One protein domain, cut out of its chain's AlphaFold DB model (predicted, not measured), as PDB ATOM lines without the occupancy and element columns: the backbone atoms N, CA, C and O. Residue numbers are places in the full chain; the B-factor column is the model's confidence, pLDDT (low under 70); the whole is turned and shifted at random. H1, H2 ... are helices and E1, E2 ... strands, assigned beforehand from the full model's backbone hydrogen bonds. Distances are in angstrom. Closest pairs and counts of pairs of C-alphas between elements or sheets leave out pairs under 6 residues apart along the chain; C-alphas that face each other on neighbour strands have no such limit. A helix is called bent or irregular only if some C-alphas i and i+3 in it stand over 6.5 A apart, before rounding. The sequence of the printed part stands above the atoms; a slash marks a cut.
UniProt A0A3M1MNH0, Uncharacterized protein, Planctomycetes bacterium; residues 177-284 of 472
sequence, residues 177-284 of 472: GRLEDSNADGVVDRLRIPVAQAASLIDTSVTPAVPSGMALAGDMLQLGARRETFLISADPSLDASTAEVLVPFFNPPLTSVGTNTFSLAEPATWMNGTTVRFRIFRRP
ATOM      1  N   GLY A 177      17.485 109.999  36.322       96.94
ATOM      2  CA  GLY A 177      17.704 110.715  37.567       96.94
ATOM      3  C   GLY A 177      17.083 109.962  38.733       96.94
ATOM      4  O   GLY A 177      16.099 109.239  38.575       96.94
ATOM      5  N   ARG A 178      17.677 110.124  39.907       97.44
ATOM      6  CA  ARG A 178      17.161 109.631  41.175       97.44
ATOM      7  C   ARG A 178      16.349 110.733  41.837       97.44
ATOM      8  O   ARG A 178      16.817 111.861  41.935       97.44
ATOM      9  N   LEU A 179      15.148 110.412  42.287       96.94
ATOM     10  CA  LEU A 179      14.320 111.365  43.013       96.94
ATOM     11  C   LEU A 179      14.766 111.485  44.458       96.94
ATOM     12  O   LEU A 179      15.174 110.498  45.070       96.94
ATOM     13  N   GLU A 180      14.667 112.695  44.974       96.94
ATOM     14  CA  GLU A 180      14.994 113.063  46.336       96.94
ATOM     15  C   GLU A 180      13.844 113.886  46.916       96.94
ATOM     16  O   GLU A 180      13.268 114.739  46.237       96.94
ATOM     17  N   ASP A 181      13.512 113.587  48.166       95.12
ATOM     18  CA  ASP A 181      12.731 114.452  49.044       95.12
ATOM     19  C   ASP A 181      13.735 115.317  49.814       95.12
ATOM     20  O   ASP A 181      14.474 114.825  50.673       95.12
ATOM     21  N   SER A 182      13.851 116.578  49.408       93.38
ATOM     22  CA  SER A 182      14.939 117.445  49.843       93.38
ATOM     23  C   SER A 182      14.680 118.173  51.160       93.38
ATOM     24  O   SER A 182      15.624 118.694  51.761       93.38
ATOM     25  N   ASN A 183      13.430 118.195  51.618       90.75
ATOM     26  CA  ASN A 183      12.993 118.837  52.857       90.75
ATOM     27  C   ASN A 183      12.425 117.833  53.886       90.75
ATOM     28  O   ASN A 183      12.086 118.247  54.995       90.75
ATOM     29  N   ALA A 184      12.404 116.536  53.555       90.94
ATOM     30  CA  ALA A 184      11.896 115.437  54.370       90.94
ATOM     31  C   ALA A 184      10.407 115.578  54.739       90.94
ATOM     32  O   ALA A 184       9.996 115.158  55.825       90.94
ATOM     33  N   ASP A 185       9.600 116.177  53.858       87.06
ATOM     34  CA  ASP A 185       8.155 116.341  54.055       87.06
ATOM     35  C   ASP A 185       7.324 115.132  53.574       87.06
ATOM     36  O   ASP A 185       6.103 115.097  53.745       87.06
ATOM     37  N   GLY A 186       7.988 114.104  53.033       88.50
ATOM     38  CA  GLY A 186       7.373 112.901  52.482       88.50
ATOM     39  C   GLY A 186       7.024 113.011  50.996       88.50
ATOM     40  O   GLY A 186       6.482 112.053  50.436       88.50
ATOM     41  N   VAL A 187       7.333 114.136  50.347       89.44
ATOM     42  CA  VAL A 187       7.053 114.414  48.940       89.44
ATOM     43  C   VAL A 187       8.364 114.664  48.195       89.44
ATOM     44  O   VAL A 187       9.185 115.492  48.562       89.44
ATOM     45  N   VAL A 188       8.578 113.950  47.088       93.44
ATOM     46  CA  VAL A 188       9.767 114.186  46.255       93.44
ATOM     47  C   VAL A 188       9.655 115.519  45.514       93.44
ATOM     48  O   VAL A 188       8.661 115.773  44.832       93.44
ATOM     49  N   ASP A 189      10.689 116.343  45.604       93.38
ATOM     50  CA  ASP A 189      10.723 117.713  45.073       93.38
ATOM     51  C   ASP A 189      12.027 118.018  44.313       93.38
ATOM     52  O   ASP A 189      12.259 119.136  43.839       93.38
ATOM     53  N   ARG A 190      12.904 117.016  44.169       96.50
ATOM     54  CA  ARG A 190      14.193 117.169  43.501       96.50
ATOM     55  C   ARG A 190      14.581 115.942  42.690       96.50
ATOM     56  O   ARG A 190      14.410 114.802  43.107       96.50
ATOM     57  N   LEU A 191      15.134 116.182  41.504       97.56
ATOM     58  CA  LEU A 191      15.727 115.158  40.649       97.56
ATOM     59  C   LEU A 191      17.253 115.305  40.671       97.56
ATOM     60  O   LEU A 191      17.781 116.335  40.255       97.56
ATOM     61  N   ARG A 192      17.958 114.266  41.124       97.88
ATOM     62  CA  ARG A 192      19.420 114.143  41.066       97.88
ATOM     63  C   ARG A 192      19.836 113.391  39.813       97.88
ATOM     64  O   ARG A 192      19.457 112.236  39.637       97.88
ATOM     65  N   ILE A 193      20.631 114.011  38.953       97.75
ATOM     66  CA  ILE A 193      21.143 113.387  37.729       97.75
ATOM     67  C   ILE A 193      22.668 113.333  37.825       97.75
ATOM     68  O   ILE A 193      23.273 114.379  38.042       97.75
ATOM     69  N   PRO A 194      23.333 112.178  37.647       97.56
ATOM     70  CA  PRO A 194      24.793 112.142  37.614       97.56
ATOM     71  C   PRO A 194      25.337 113.133  36.577       97.56
ATOM     72  O   PRO A 194      24.854 113.150  35.446       97.56
ATOM     73  N   VAL A 195      26.353 113.933  36.920       95.75
ATOM     74  CA  VAL A 195      26.916 114.950  36.003       95.75
ATOM     75  C   VAL A 195      27.385 114.330  34.693       95.75
ATOM     76  O   VAL A 195      27.203 114.922  33.637       95.75
ATOM     77  N   ALA A 196      27.891 113.096  34.729       95.12
ATOM     78  CA  ALA A 196      28.253 112.355  33.523       95.12
ATOM     79  C   ALA A 196      27.085 112.189  32.528       95.12
ATOM     80  O   ALA A 196      27.333 112.014  31.343       95.12
ATOM     81  N   GLN A 197      25.831 112.241  32.990       96.56
ATOM     82  CA  GLN A 197      24.623 112.107  32.172       96.56
ATOM     83  C   GLN A 197      23.954 113.446  31.826       96.56
ATOM     84  O   GLN A 197      23.041 113.454  30.996       96.56
ATOM     85  N   ALA A 198      24.354 114.549  32.468       95.88
ATOM     86  CA  ALA A 198      23.730 115.856  32.280       95.88
ATOM     87  C   ALA A 198      24.687 117.048  32.418       95.88
ATOM     88  O   ALA A 198      24.322 118.095  32.955       95.88
ATOM     89  N   ALA A 199      25.901 116.902  31.898       93.88
ATOM     90  CA  ALA A 199      26.905 117.953  31.855       93.88
ATOM     91  C   ALA A 199      26.410 119.182  31.076       93.88
ATOM     92  O   ALA A 199      26.766 120.298  31.427       93.88
ATOM     93  N   SER A 200      25.543 119.019  30.072       94.62
ATOM     94  CA  SER A 200      24.999 120.159  29.316       94.62
ATOM     95  C   SER A 200      24.081 121.092  30.118       94.62
ATOM     96  O   SER A 200      23.843 122.219  29.682       94.62
ATOM     97  N   LEU A 201      23.581 120.680  31.292       94.00
ATOM     98  CA  LEU A 201      22.738 121.526  32.147       94.00
ATOM     99  C   LEU A 201      23.534 122.535  32.989       94.00
ATOM    100  O   LEU A 201      22.963 123.525  33.449       94.00
ATOM    101  N   ILE A 202      24.834 122.307  33.189       94.50
ATOM    102  CA  ILE A 202      25.684 123.094  34.087       94.50
ATOM    103  C   ILE A 202      26.978 123.483  33.372       94.50
ATOM    104  O   ILE A 202      27.659 122.645  32.793       94.50
ATOM    105  N   ASP A 203      27.372 124.746  33.479       92.94
ATOM    106  CA  ASP A 203      28.709 125.183  33.102       92.94
ATOM    107  C   ASP A 203      29.682 124.982  34.273       92.94
ATOM    108  O   ASP A 203      29.662 125.704  35.274       92.94
ATOM    109  N   THR A 204      30.539 123.971  34.138       89.75
ATOM    110  CA  THR A 204      31.587 123.634  35.114       89.75
ATOM    111  C   THR A 204      32.897 124.390  34.880       89.75
ATOM    112  O   THR A 204      33.833 124.236  35.661       89.75
ATOM    113  N   SER A 205      32.980 125.226  33.835       90.62
ATOM    114  CA  SER A 205      34.171 126.039  33.555       90.62
ATOM    115  C   SER A 205      34.319 127.242  34.496       90.62
ATOM    116  O   SER A 205      35.405 127.814  34.603       90.62
ATOM    117  N   VAL A 206      33.250 127.602  35.215       88.75
ATOM    118  CA  VAL A 206      33.210 128.676  36.218       88.75
ATOM    119  C   VAL A 206      33.133 128.069  37.625       88.75
ATOM    120  O   VAL A 206      32.543 127.011  37.822       88.75
ATOM    121  N   THR A 207      33.754 128.707  38.625       88.19
ATOM    122  CA  THR A 207      33.696 128.286  40.038       88.19
ATOM    123  C   THR A 207      33.113 129.417  40.901       88.19
ATOM    124  O   THR A 207      33.743 130.472  40.993       88.19
ATOM    125  N   PRO A 208      31.943 129.234  41.547       86.62
ATOM    126  CA  PRO A 208      31.106 128.030  41.522       86.62
ATOM    127  C   PRO A 208      30.498 127.773  40.135       86.62
ATOM    128  O   PRO A 208      30.340 128.707  39.349       86.62
ATOM    129  N   ALA A 209      30.174 126.508  39.853       88.31
ATOM    130  CA  ALA A 209      29.509 126.124  38.613       88.31
ATOM    131  C   ALA A 209      28.162 126.850  38.496       88.31
ATOM    132  O   ALA A 209      27.446 127.001  39.490       88.31
ATOM    133  N   VAL A 210      27.830 127.302  37.290       90.00
ATOM    134  CA  VAL A 210      26.614 128.084  37.018       90.00
ATOM    135  C   VAL A 210      25.686 127.319  36.073       90.00
ATOM    136  O   VAL A 210      26.163 126.490  35.297       90.00
ATOM    137  N   PRO A 211      24.365 127.563  36.098       89.38
ATOM    138  CA  PRO A 211      23.456 126.984  35.115       89.38
ATOM    139  C   PRO A 211      23.900 127.348  33.692       89.38
ATOM    140  O   PRO A 211      24.203 128.509  33.415       89.38
ATOM    141  N   SER A 212      23.896 126.387  32.763       90.25
ATOM    142  CA  SER A 212      24.296 126.636  31.365       90.25
ATOM    143  C   SER A 212      23.280 127.479  30.580       90.25
ATOM    144  O   SER A 212      23.517 127.855  29.431       90.25
ATOM    145  N   GLY A 213      22.106 127.729  31.169       87.44
ATOM    146  CA  GLY A 213      20.947 128.312  30.497       87.44
ATOM    147  C   GLY A 213      20.174 127.319  29.629       87.44
ATOM    148  O   GLY A 213      19.185 127.705  29.007       87.44
ATOM    149  N   MET A 214      20.592 126.045  29.579       91.19
ATOM    150  CA  MET A 214      19.876 125.018  28.829       91.19
ATOM    151  C   MET A 214      18.529 124.685  29.466       91.19
ATOM    152  O   MET A 214      17.552 124.564  28.739       91.19
ATOM    153  N   ALA A 215      18.471 124.555  30.788       92.12
ATOM    154  CA  ALA A 215      17.226 124.454  31.538       92.12
ATOM    155  C   ALA A 215      17.207 125.542  32.608       92.12
ATOM    156  O   ALA A 215      18.242 125.839  33.205       92.12
ATOM    157  N   LEU A 216      16.044 126.143  32.820       89.88
ATOM    158  CA  LEU A 216      15.845 127.252  33.748       89.88
ATOM    159  C   LEU A 216      14.609 127.013  34.616       89.88
ATOM    160  O   LEU A 216      13.732 126.213  34.278       89.88
ATOM    161  N   ALA A 217      14.510 127.753  35.718       84.56
ATOM    162  CA  ALA A 217      13.276 127.844  36.485       84.56
ATOM    163  C   ALA A 217      12.093 128.217  35.568       84.56
ATOM    164  O   ALA A 217      12.162 129.159  34.770       84.56
ATOM    165  N   GLY A 218      10.996 127.468  35.681       79.44
ATOM    166  CA  GLY A 218       9.813 127.586  34.825       79.44
ATOM    167  C   GLY A 218       9.793 126.691  33.582       79.44
ATOM    168  O   GLY A 218       8.762 126.593  32.918       79.44
ATOM    169  N   ASP A 219      10.882 125.986  33.268       88.62
ATOM    170  CA  ASP A 219      10.816 124.885  32.304       88.62
ATOM    171  C   ASP A 219      10.026 123.699  32.894       88.62
ATOM    172  O   ASP A 219       9.862 123.564  34.110       88.62
ATOM    173  N   MET A 220       9.509 122.818  32.032       88.69
ATOM    174  CA  MET A 220       8.727 121.659  32.471       88.69
ATOM    175  C   MET A 220       9.578 120.395  32.527       88.69
ATOM    176  O   MET A 220      10.202 120.006  31.542       88.69
ATOM    177  N   LEU A 221       9.526 119.697  33.653       93.00
ATOM    178  CA  LEU A 221      10.156 118.409  33.886       93.00
ATOM    179  C   LEU A 221       9.113 117.296  33.788       93.00
ATOM    180  O   LEU A 221       8.197 117.222  34.592       93.00
ATOM    181  N   GLN A 222       9.248 116.399  32.823       93.12
ATOM    182  CA  GLN A 222       8.449 115.182  32.742       93.12
ATOM    183  C   GLN A 222       9.215 114.013  33.344       93.12
ATOM    184  O   GLN A 222      10.361 113.776  32.959       93.12
ATOM    185  N   LEU A 223       8.568 113.256  34.228       93.56
ATOM    186  CA  LEU A 223       9.173 112.114  34.906       93.56
ATOM    187  C   LEU A 223       8.490 110.793  34.526       93.56
ATOM    188  O   LEU A 223       7.267 110.688  34.413       93.56
ATOM    189  N   GLY A 224       9.307 109.750  34.378       89.62
ATOM    190  CA  GLY A 224       8.872 108.364  34.230       89.62
ATOM    191  C   GLY A 224       8.066 108.068  32.959       89.62
ATOM    192  O   GLY A 224       8.005 108.844  32.006       89.62
ATOM    193  N   ALA A 225       7.446 106.884  32.932       82.69
ATOM    194  CA  ALA A 225       6.590 106.449  31.823       82.69
ATOM    195  C   ALA A 225       5.166 107.027  31.900       82.69
ATOM    196  O   ALA A 225       4.482 107.097  30.881       82.69
ATOM    197  N   ARG A 226       4.739 107.468  33.092       79.25
ATOM    198  CA  ARG A 226       3.403 108.032  33.351       79.25
ATOM    199  C   ARG A 226       3.191 109.415  32.740       79.25
ATOM    200  O   ARG A 226       2.066 109.893  32.722       79.25
ATOM    201  N   ARG A 227       4.250 110.028  32.193       80.62
ATOM    202  CA  ARG A 227       4.216 111.346  31.541       80.62
ATOM    203  C   ARG A 227       3.763 112.480  32.465       80.62
ATOM    204  O   ARG A 227       3.400 113.536  31.956       80.62
ATOM    205  N   GLU A 228       3.848 112.281  33.780       85.50
ATOM    206  CA  GLU A 228       3.591 113.314  34.785       85.50
ATOM    207  C   GLU A 228       4.581 114.462  34.594       85.50
ATOM    208  O   GLU A 228       5.777 114.232  34.384       85.50
ATOM    209  N   THR A 229       4.069 115.688  34.613       86.62
ATOM    210  CA  THR A 229       4.856 116.890  34.363       86.62
ATOM    211  C   THR A 229       4.852 117.818  35.561       86.62
ATOM    212  O   THR A 229       3.799 118.173  36.084       86.62
ATOM    213  N   PHE A 230       6.041 118.266  35.923       87.94
ATOM    214  CA  PHE A 230       6.345 119.119  37.052       87.94
ATOM    215  C   PHE A 230       6.982 120.408  36.540       87.94
ATOM    216  O   PHE A 230       7.565 120.443  35.455       87.94
ATOM    217  N   LEU A 231       6.862 121.478  37.310       85.12
ATOM    218  CA  LEU A 231       7.467 122.760  36.977       85.12
ATOM    219  C   LEU A 231       8.802 122.886  37.706       85.12
ATOM    220  O   LEU A 231       8.838 122.691  38.918       85.12
ATOM    221  N   ILE A 232       9.879 123.209  36.989       89.75
ATOM    222  CA  ILE A 232      11.202 123.413  37.591       89.75
ATOM    223  C   ILE A 232      11.148 124.667  38.471       89.75
ATOM    224  O   ILE A 232      10.800 125.750  37.996       89.75
ATOM    225  N   SER A 233      11.452 124.512  39.761       84.88
ATOM    226  CA  SER A 233      11.220 125.542  40.784       84.88
ATOM    227  C   SER A 233      12.389 126.511  40.961       84.88
ATOM    228  O   SER A 233      12.180 127.655  41.360       84.88
ATOM    229  N   ALA A 234      13.603 126.086  40.618       87.62
ATOM    230  CA  ALA A 234      14.803 126.912  40.592       87.62
ATOM    231  C   ALA A 234      15.768 126.414  39.507       87.62
ATOM    232  O   ALA A 234      15.647 125.281  39.037       87.62
ATOM    233  N   ASP A 235      16.719 127.260  39.108       91.38
ATOM    234  CA  ASP A 235      17.705 126.887  38.094       91.38
ATOM    235  C   ASP A 235      18.505 125.646  38.539       91.38
ATOM    236  O   ASP A 235      18.841 125.526  39.725       91.38
ATOM    237  N   PRO A 236      18.827 124.722  37.611       95.19
ATOM    238  CA  PRO A 236      19.639 123.558  37.928       95.19
ATOM    239  C   PRO A 236      20.961 123.952  38.585       95.19
ATOM    240  O   PRO A 236      21.617 124.903  38.163       95.19
ATOM    241  N   SER A 237      21.380 123.197  39.594       95.50
ATOM    242  CA  SER A 237      22.630 123.447  40.322       95.50
ATOM    243  C   SER A 237      23.484 122.188  40.418       95.50
ATOM    244  O   SER A 237      23.012 121.085  40.159       95.50
ATOM    245  N   LEU A 238      24.763 122.351  40.754       96.44
ATOM    246  CA  LEU A 238      25.702 121.245  40.921       96.44
ATOM    247  C   LEU A 238      25.926 120.946  42.405       96.44
ATOM    248  O   LEU A 238      26.407 121.809  43.139       96.44
ATOM    249  N   ASP A 239      25.676 119.705  42.817       95.69
ATOM    250  CA  ASP A 239      26.212 119.160  44.064       95.69
ATOM    251  C   ASP A 239      27.632 118.643  43.804       95.69
ATOM    252  O   ASP A 239      27.846 117.534  43.308       95.69
ATOM    253  N   ALA A 240      28.625 119.478  44.110       92.00
ATOM    254  CA  ALA A 240      30.029 119.150  43.878       92.00
ATOM    255  C   ALA A 240      30.519 117.966  44.733       92.00
ATOM    256  O   ALA A 240      31.518 117.344  44.379       92.00
ATOM    257  N   SER A 241      29.834 117.645  45.838       94.19
ATOM    258  CA  SER A 241      30.242 116.559  46.736       94.19
ATOM    259  C   SER A 241      29.915 115.176  46.167       94.19
ATOM    260  O   SER A 241      30.689 114.238  46.350       94.19
ATOM    261  N   THR A 242      28.805 115.064  45.432       94.69
ATOM    262  CA  THR A 242      28.352 113.810  44.811       94.69
ATOM    263  C   THR A 242      28.507 113.791  43.293       94.69
ATOM    264  O   THR A 242      28.262 112.755  42.675       94.69
ATOM    265  N   ALA A 243      28.930 114.905  42.686       95.56
ATOM    266  CA  ALA A 243      28.972 115.095  41.237       95.56
ATOM    267  C   ALA A 243      27.611 114.796  40.575       95.56
ATOM    268  O   ALA A 243      27.526 114.104  39.555       95.56
ATOM    269  N   GLU A 244      26.538 115.338  41.156       97.00
ATOM    270  CA  GLU A 244      25.168 115.250  40.639       97.00
ATOM    271  C   GLU A 244      24.614 116.650  40.326       97.00
ATOM    272  O   GLU A 244      24.817 117.611  41.067       97.00
ATOM    273  N   VAL A 245      23.886 116.766  39.219       97.12
ATOM    274  CA  VAL A 245      23.062 117.927  38.884       97.12
ATOM    275  C   VAL A 245      21.736 117.806  39.625       97.12
ATOM    276  O   VAL A 245      21.040 116.796  39.516       97.12
ATOM    277  N   LEU A 246      21.382 118.851  40.361       97.31
ATOM    278  CA  LEU A 246      20.142 118.981  41.106       97.31
ATOM    279  C   LEU A 246      19.140 119.786  40.278       97.31
ATOM    280  O   LEU A 246      19.388 120.951  39.967       97.31
ATOM    281  N   VAL A 247      18.001 119.181  39.951       96.94
ATOM    282  CA  VAL A 247      16.876 119.847  39.281       96.94
ATOM    283  C   VAL A 247      15.689 119.878  40.247       96.94
ATOM    284  O   VAL A 247      15.003 118.862  40.391       96.94
ATOM    285  N   PRO A 248      15.460 120.995  40.955       94.81
ATOM    286  CA  PRO A 248      14.336 121.124  41.874       94.81
ATOM    287  C   PRO A 248      13.035 121.386  41.101       94.81
ATOM    288  O   PRO A 248      13.036 122.060  40.067       94.81
ATOM    289  N   PHE A 249      11.916 120.846  41.579       92.12
ATOM    290  CA  PHE A 249      10.608 120.987  40.939       92.12
ATOM    291  C   PHE A 249       9.467 121.070  41.962       92.12
ATOM    292  O   PHE A 249       9.609 120.661  43.107       92.12
ATOM    293  N   PHE A 250       8.318 121.610  41.554       85.44
ATOM    294  CA  PHE A 250       7.114 121.655  42.391       85.44
ATOM    295  C   PHE A 250       6.330 120.336  42.314       85.44
ATOM    296  O   PHE A 250       5.975 119.915  41.213       85.44
ATOM    297  N   ASN A 251       6.026 119.732  43.467       83.44
ATOM    298  CA  ASN A 251       5.134 118.579  43.652       83.44
ATOM    299  C   ASN A 251       4.099 118.958  44.736       83.44
ATOM    300  O   ASN A 251       4.524 119.425  45.793       83.44
ATOM    301  N   PRO A 252       2.774 118.844  44.522       75.69
ATOM    302  CA  PRO A 252       2.066 118.145  43.443       75.69
ATOM    303  C   PRO A 252       2.302 118.689  42.032       75.69
ATOM    304  O   PRO A 252       2.607 119.874  41.867       75.69
ATOM    305  N   PRO A 253       2.167 117.833  40.998       68.25
ATOM    306  CA  PRO A 253       2.275 118.274  39.618       68.25
ATOM    307  C   PRO A 253       1.186 119.307  39.317       68.25
ATOM    308  O   PRO A 253       0.047 119.207  39.784       68.25
ATOM    309  N   LEU A 254       1.530 120.304  38.503       60.28
ATOM    310  CA  LEU A 254       0.558 121.296  38.061       60.28
ATOM    311  C   LEU A 254      -0.408 120.639  37.077       60.28
ATOM    312  O   LEU A 254      -0.037 120.326  35.945       60.28
ATOM    313  N   THR A 255      -1.661 120.455  37.494       55.84
ATOM    314  CA  THR A 255      -2.731 120.085  36.566       55.84
ATOM    315  C   THR A 255      -3.397 121.333  36.013       55.84
ATOM    316  O   THR A 255      -3.876 122.190  36.753       55.84
ATOM    317  N   SER A 256      -3.404 121.445  34.686       48.91
ATOM    318  CA  SER A 256      -4.128 122.492  33.969       48.91
ATOM    319  C   SER A 256      -5.625 122.186  34.023       48.91
ATOM    320  O   SER A 256      -6.157 121.537  33.124       48.91
ATOM    321  N   VAL A 257      -6.309 122.645  35.069       44.50
ATOM    322  CA  VAL A 257      -7.774 122.739  35.068       44.50
ATOM    323  C   VAL A 257      -8.129 124.097  34.462       44.50
ATOM    324  O   VAL A 257      -7.492 125.101  34.771       44.50
ATOM    325  N   GLY A 258      -9.056 124.120  33.500       45.03
ATOM    326  CA  GLY A 258      -9.414 125.334  32.763       45.03
ATOM    327  C   GLY A 258      -9.736 126.519  33.684       45.03
ATOM    328  O   GLY A 258     -10.213 126.329  34.797       45.03
ATOM    329  N   THR A 259      -9.489 127.738  33.187       43.81
ATOM    330  CA  THR A 259      -9.688 129.037  33.867       43.81
ATOM    331  C   THR A 259      -8.855 129.259  35.135       43.81
ATOM    332  O   THR A 259      -9.406 129.227  36.220       43.81
ATOM    333  N   ASN A 260      -7.555 129.566  35.000       43.47
ATOM    334  CA  ASN A 260      -6.645 130.161  36.015       43.47
ATOM    335  C   ASN A 260      -6.549 129.532  37.413       43.47
ATOM    336  O   ASN A 260      -5.708 129.945  38.210       43.47
ATOM    337  N   THR A 261      -7.353 128.527  37.728       41.94
ATOM    338  CA  THR A 261      -7.338 127.803  38.982       41.94
ATOM    339  C   THR A 261      -6.572 126.518  38.746       41.94
ATOM    340  O   THR A 261      -7.092 125.492  38.315       41.94
ATOM    341  N   PHE A 262      -5.274 126.583  39.025       47.75
ATOM    342  CA  PHE A 262      -4.493 125.375  39.219       47.75
ATOM    343  C   PHE A 262      -5.055 124.664  40.441       47.75
ATOM    344  O   PHE A 262      -4.848 125.105  41.572       47.75
ATOM    345  N   SER A 263      -5.767 123.561  40.220       46.53
ATOM    346  CA  SER A 263      -5.859 122.568  41.275       46.53
ATOM    347  C   SER A 263      -4.481 121.943  41.372       46.53
ATOM    348  O   SER A 263      -3.950 121.408  40.391       46.53
ATOM    349  N   LEU A 264      -3.889 122.031  42.556       55.03
ATOM    350  CA  LEU A 264      -2.866 121.079  42.936       55.03
ATOM    351  C   LEU A 264      -3.499 119.693  42.764       55.03
ATOM    352  O   LEU A 264      -4.598 119.448  43.270       55.03
ATOM    353  N   ALA A 265      -2.880 118.843  41.946       59.59
ATOM    354  CA  ALA A 265      -3.257 117.439  41.927       59.59
ATOM    355  C   ALA A 265      -2.923 116.817  43.286       59.59
ATOM    356  O   ALA A 265      -2.220 117.419  44.100       59.59
ATOM    357  N   GLU A 266      -3.376 115.590  43.516       70.75
ATOM    358  CA  GLU A 266      -2.803 114.811  44.608       70.75
ATOM    359  C   GLU A 266      -1.280 114.698  44.406       70.75
ATOM    360  O   GLU A 266      -0.835 114.489  43.265       70.75
ATOM    361  N   PRO A 267      -0.470 114.862  45.471       74.00
ATOM    362  CA  PRO A 267       0.972 114.698  45.401       74.00
ATOM    363  C   PRO A 267       1.313 113.380  44.731       74.00
ATOM    364  O   PRO A 267       0.760 112.325  45.058       74.00
ATOM    365  N   ALA A 268       2.236 113.432  43.779       74.56
ATOM    366  CA  ALA A 268       2.692 112.213  43.155       74.56
ATOM    367  C   ALA A 268       3.456 111.406  44.220       74.56
ATOM    368  O   ALA A 268       4.526 111.818  44.674       74.56
ATOM    369  N   THR A 269       2.911 110.256  44.625       80.12
ATOM    370  CA  THR A 269       3.481 109.387  45.667       80.12
ATOM    371  C   THR A 269       4.600 108.519  45.098       80.12
ATOM    372  O   THR A 269       4.436 107.339  44.787       80.12
ATOM    373  N   TRP A 270       5.767 109.126  44.907       87.50
ATOM    374  CA  TRP A 270       6.970 108.428  44.466       87.50
ATOM    375  C   TRP A 270       7.862 108.166  45.678       87.50
ATOM    376  O   TRP A 270       8.000 109.016  46.552       87.50
ATOM    377  N   MET A 271       8.482 106.986  45.740       91.12
ATOM    378  CA  MET A 271       9.411 106.674  46.829       91.12
ATOM    379  C   MET A 271      10.707 107.471  46.652       91.12
ATOM    380  O   MET A 271      11.286 107.484  45.559       91.12
ATOM    381  N   ASN A 272      11.189 108.086  47.733       94.81
ATOM    382  CA  ASN A 272      12.512 108.704  47.769       94.81
ATOM    383  C   ASN A 272      13.583 107.695  47.301       94.81
ATOM    384  O   ASN A 272      13.541 106.515  47.654       94.81
ATOM    385  N   GLY A 273      14.519 108.134  46.461       94.69
ATOM    386  CA  GLY A 273      15.555 107.289  45.867       94.69
ATOM    387  C   GLY A 273      15.138 106.526  44.602       94.69
ATOM    388  O   GLY A 273      15.979 105.855  43.997       94.69
ATOM    389  N   THR A 274      13.884 106.634  44.149       95.94
ATOM    390  CA  THR A 274      13.445 105.986  42.901       95.94
ATOM    391  C   THR A 274      14.199 106.556  41.701       95.94
ATOM    392  O   THR A 274      14.293 107.769  41.528       95.94
ATOM    393  N   THR A 275      14.719 105.676  40.842       96.62
ATOM    394  CA  THR A 275      15.412 106.059  39.603       96.62
ATOM    395  C   THR A 275      14.445 106.078  38.430       96.62
ATOM    396  O   THR A 275      13.801 105.068  38.143       96.62
ATOM    397  N   VAL A 276      14.369 107.202  37.722       96.12
ATOM    398  CA  VAL A 276      13.415 107.424  36.634       96.12
ATOM    399  C   VAL A 276      14.031 108.114  35.430       96.12
ATOM    400  O   VAL A 276      14.982 108.884  35.526       96.12
ATOM    401  N   ARG A 277      13.445 107.850  34.262       96.38
ATOM    402  CA  ARG A 277      13.726 108.628  33.054       96.38
ATOM    403  C   ARG A 277      13.099 110.005  33.183       96.38
ATOM    404  O   ARG A 277      12.022 110.134  33.765       96.38
ATOM    405  N   PHE A 278      13.736 110.998  32.584       96.12
ATOM    406  CA  PHE A 278      13.243 112.365  32.595       96.12
ATOM    407  C   PHE A 278      13.276 112.983  31.197       96.12
ATOM    408  O   PHE A 278      14.000 112.528  30.309       96.12
ATOM    409  N   ARG A 279      12.468 114.026  31.003       95.75
ATOM    410  CA  ARG A 279      12.537 114.925  29.849       95.75
ATOM    411  C   ARG A 279      12.299 116.352  30.310       95.75
ATOM    412  O   ARG A 279      11.323 116.603  31.004       95.75
ATOM    413  N   ILE A 280      13.148 117.279  29.896       94.75
ATOM    414  CA  ILE A 280      12.998 118.705  30.178       94.75
ATOM    415  C   ILE A 280      12.494 119.397  28.914       94.75
ATOM    416  O   ILE A 280      13.179 119.442  27.891       94.75
ATOM    417  N   PHE A 281      11.278 119.923  28.984       91.69
ATOM    418  CA  PHE A 281      10.670 120.754  27.958       91.69
ATOM    419  C   PHE A 281      11.049 122.202  28.232       91.69
ATOM    420  O   PHE A 281      10.589 122.810  29.199       91.69
ATOM    421  N   ARG A 282      11.907 122.728  27.363       91.50
ATOM    422  CA  ARG A 282      12.443 124.080  27.465       91.50
ATOM    423  C   ARG A 282      11.452 125.091  26.918       91.50
ATOM    424  O   ARG A 282      10.812 124.834  25.894       91.50
ATOM    425  N   ARG A 283      11.387 126.266  27.538       88.69
ATOM    426  CA  ARG A 283      10.697 127.412  26.949       88.69
ATOM    427  C   ARG A 283      11.302 127.772  25.580       88.69
ATOM    428  O   ARG A 283      12.508 127.594  25.374       88.69
ATOM    429  N   PRO A 284      10.500 128.287  24.633       92.25
ATOM    430  CA  PRO A 284      11.004 128.669  23.321       92.25
ATOM    431  C   PRO A 284      12.086 129.746  23.437       92.25
ATOM    432  O   PRO A 284      11.947 130.698  24.209       92.25
TER     433      PRO A 284
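This is residues 177 to 284 of the 472 residues of an uncharacterized protein of Planctomycetes bacterium (UniProt A0A3M1MNH0). Little regular structure surrounds a small closed barrel of six antiparallel strands, E1-E2-E6-E4-E3-E7; H1 packs on its outside, and E5 pairs with E6. The 108 printed residues include, in order, E1, E2, H1, E3, E4, E5, E6 and E7; the class is mostly strand, with 42 residues in named elements. It is compact, radius of gyration of the C-alphas 13.9 A, spanning 43 by 32 by 24 A.

E1, residues 177 to 180, begins at C-alpha 177 (17.704, 110.715, 37.567). E2 is 190 to 194, irregular H1 195 to 201 (C-alphas 197 and 200 are 8.6 A apart), E3 220 to 223, E4 228 to 232, E5 237 to 239, E6 244 to 250 (19.2 A). E7, 275 to 281, 19.3 A long, ends at C-alpha 281 (10.670, 120.754, 27.958).

In the hairpin E1 and E2, N 178 and O 192 are within hydrogen-bond range, 2.8 A; across the antiparallel neighbours E7 and E1, N 276 and O 177 are within hydrogen-bond range, 2.8 A. H1, outside the barrel, has a height over the sheet of 8.2 A and runs slantwise to E6, at 42 degrees on the local plane; their closest C-alphas, Val 195 and Glu 244, are 5.0 A apart. In H1, 1 of 3 O i to N i+4 pairs and 2 of 4 O i to N i+3 pairs are within range.

The C-alphas of Ser 205 and Thr 259 are farthest apart, 44.0 A. The printed part has no cut; links H1 to E3 and E6 to E7 are long. Residues 253 to 265 have pLDDT under 70.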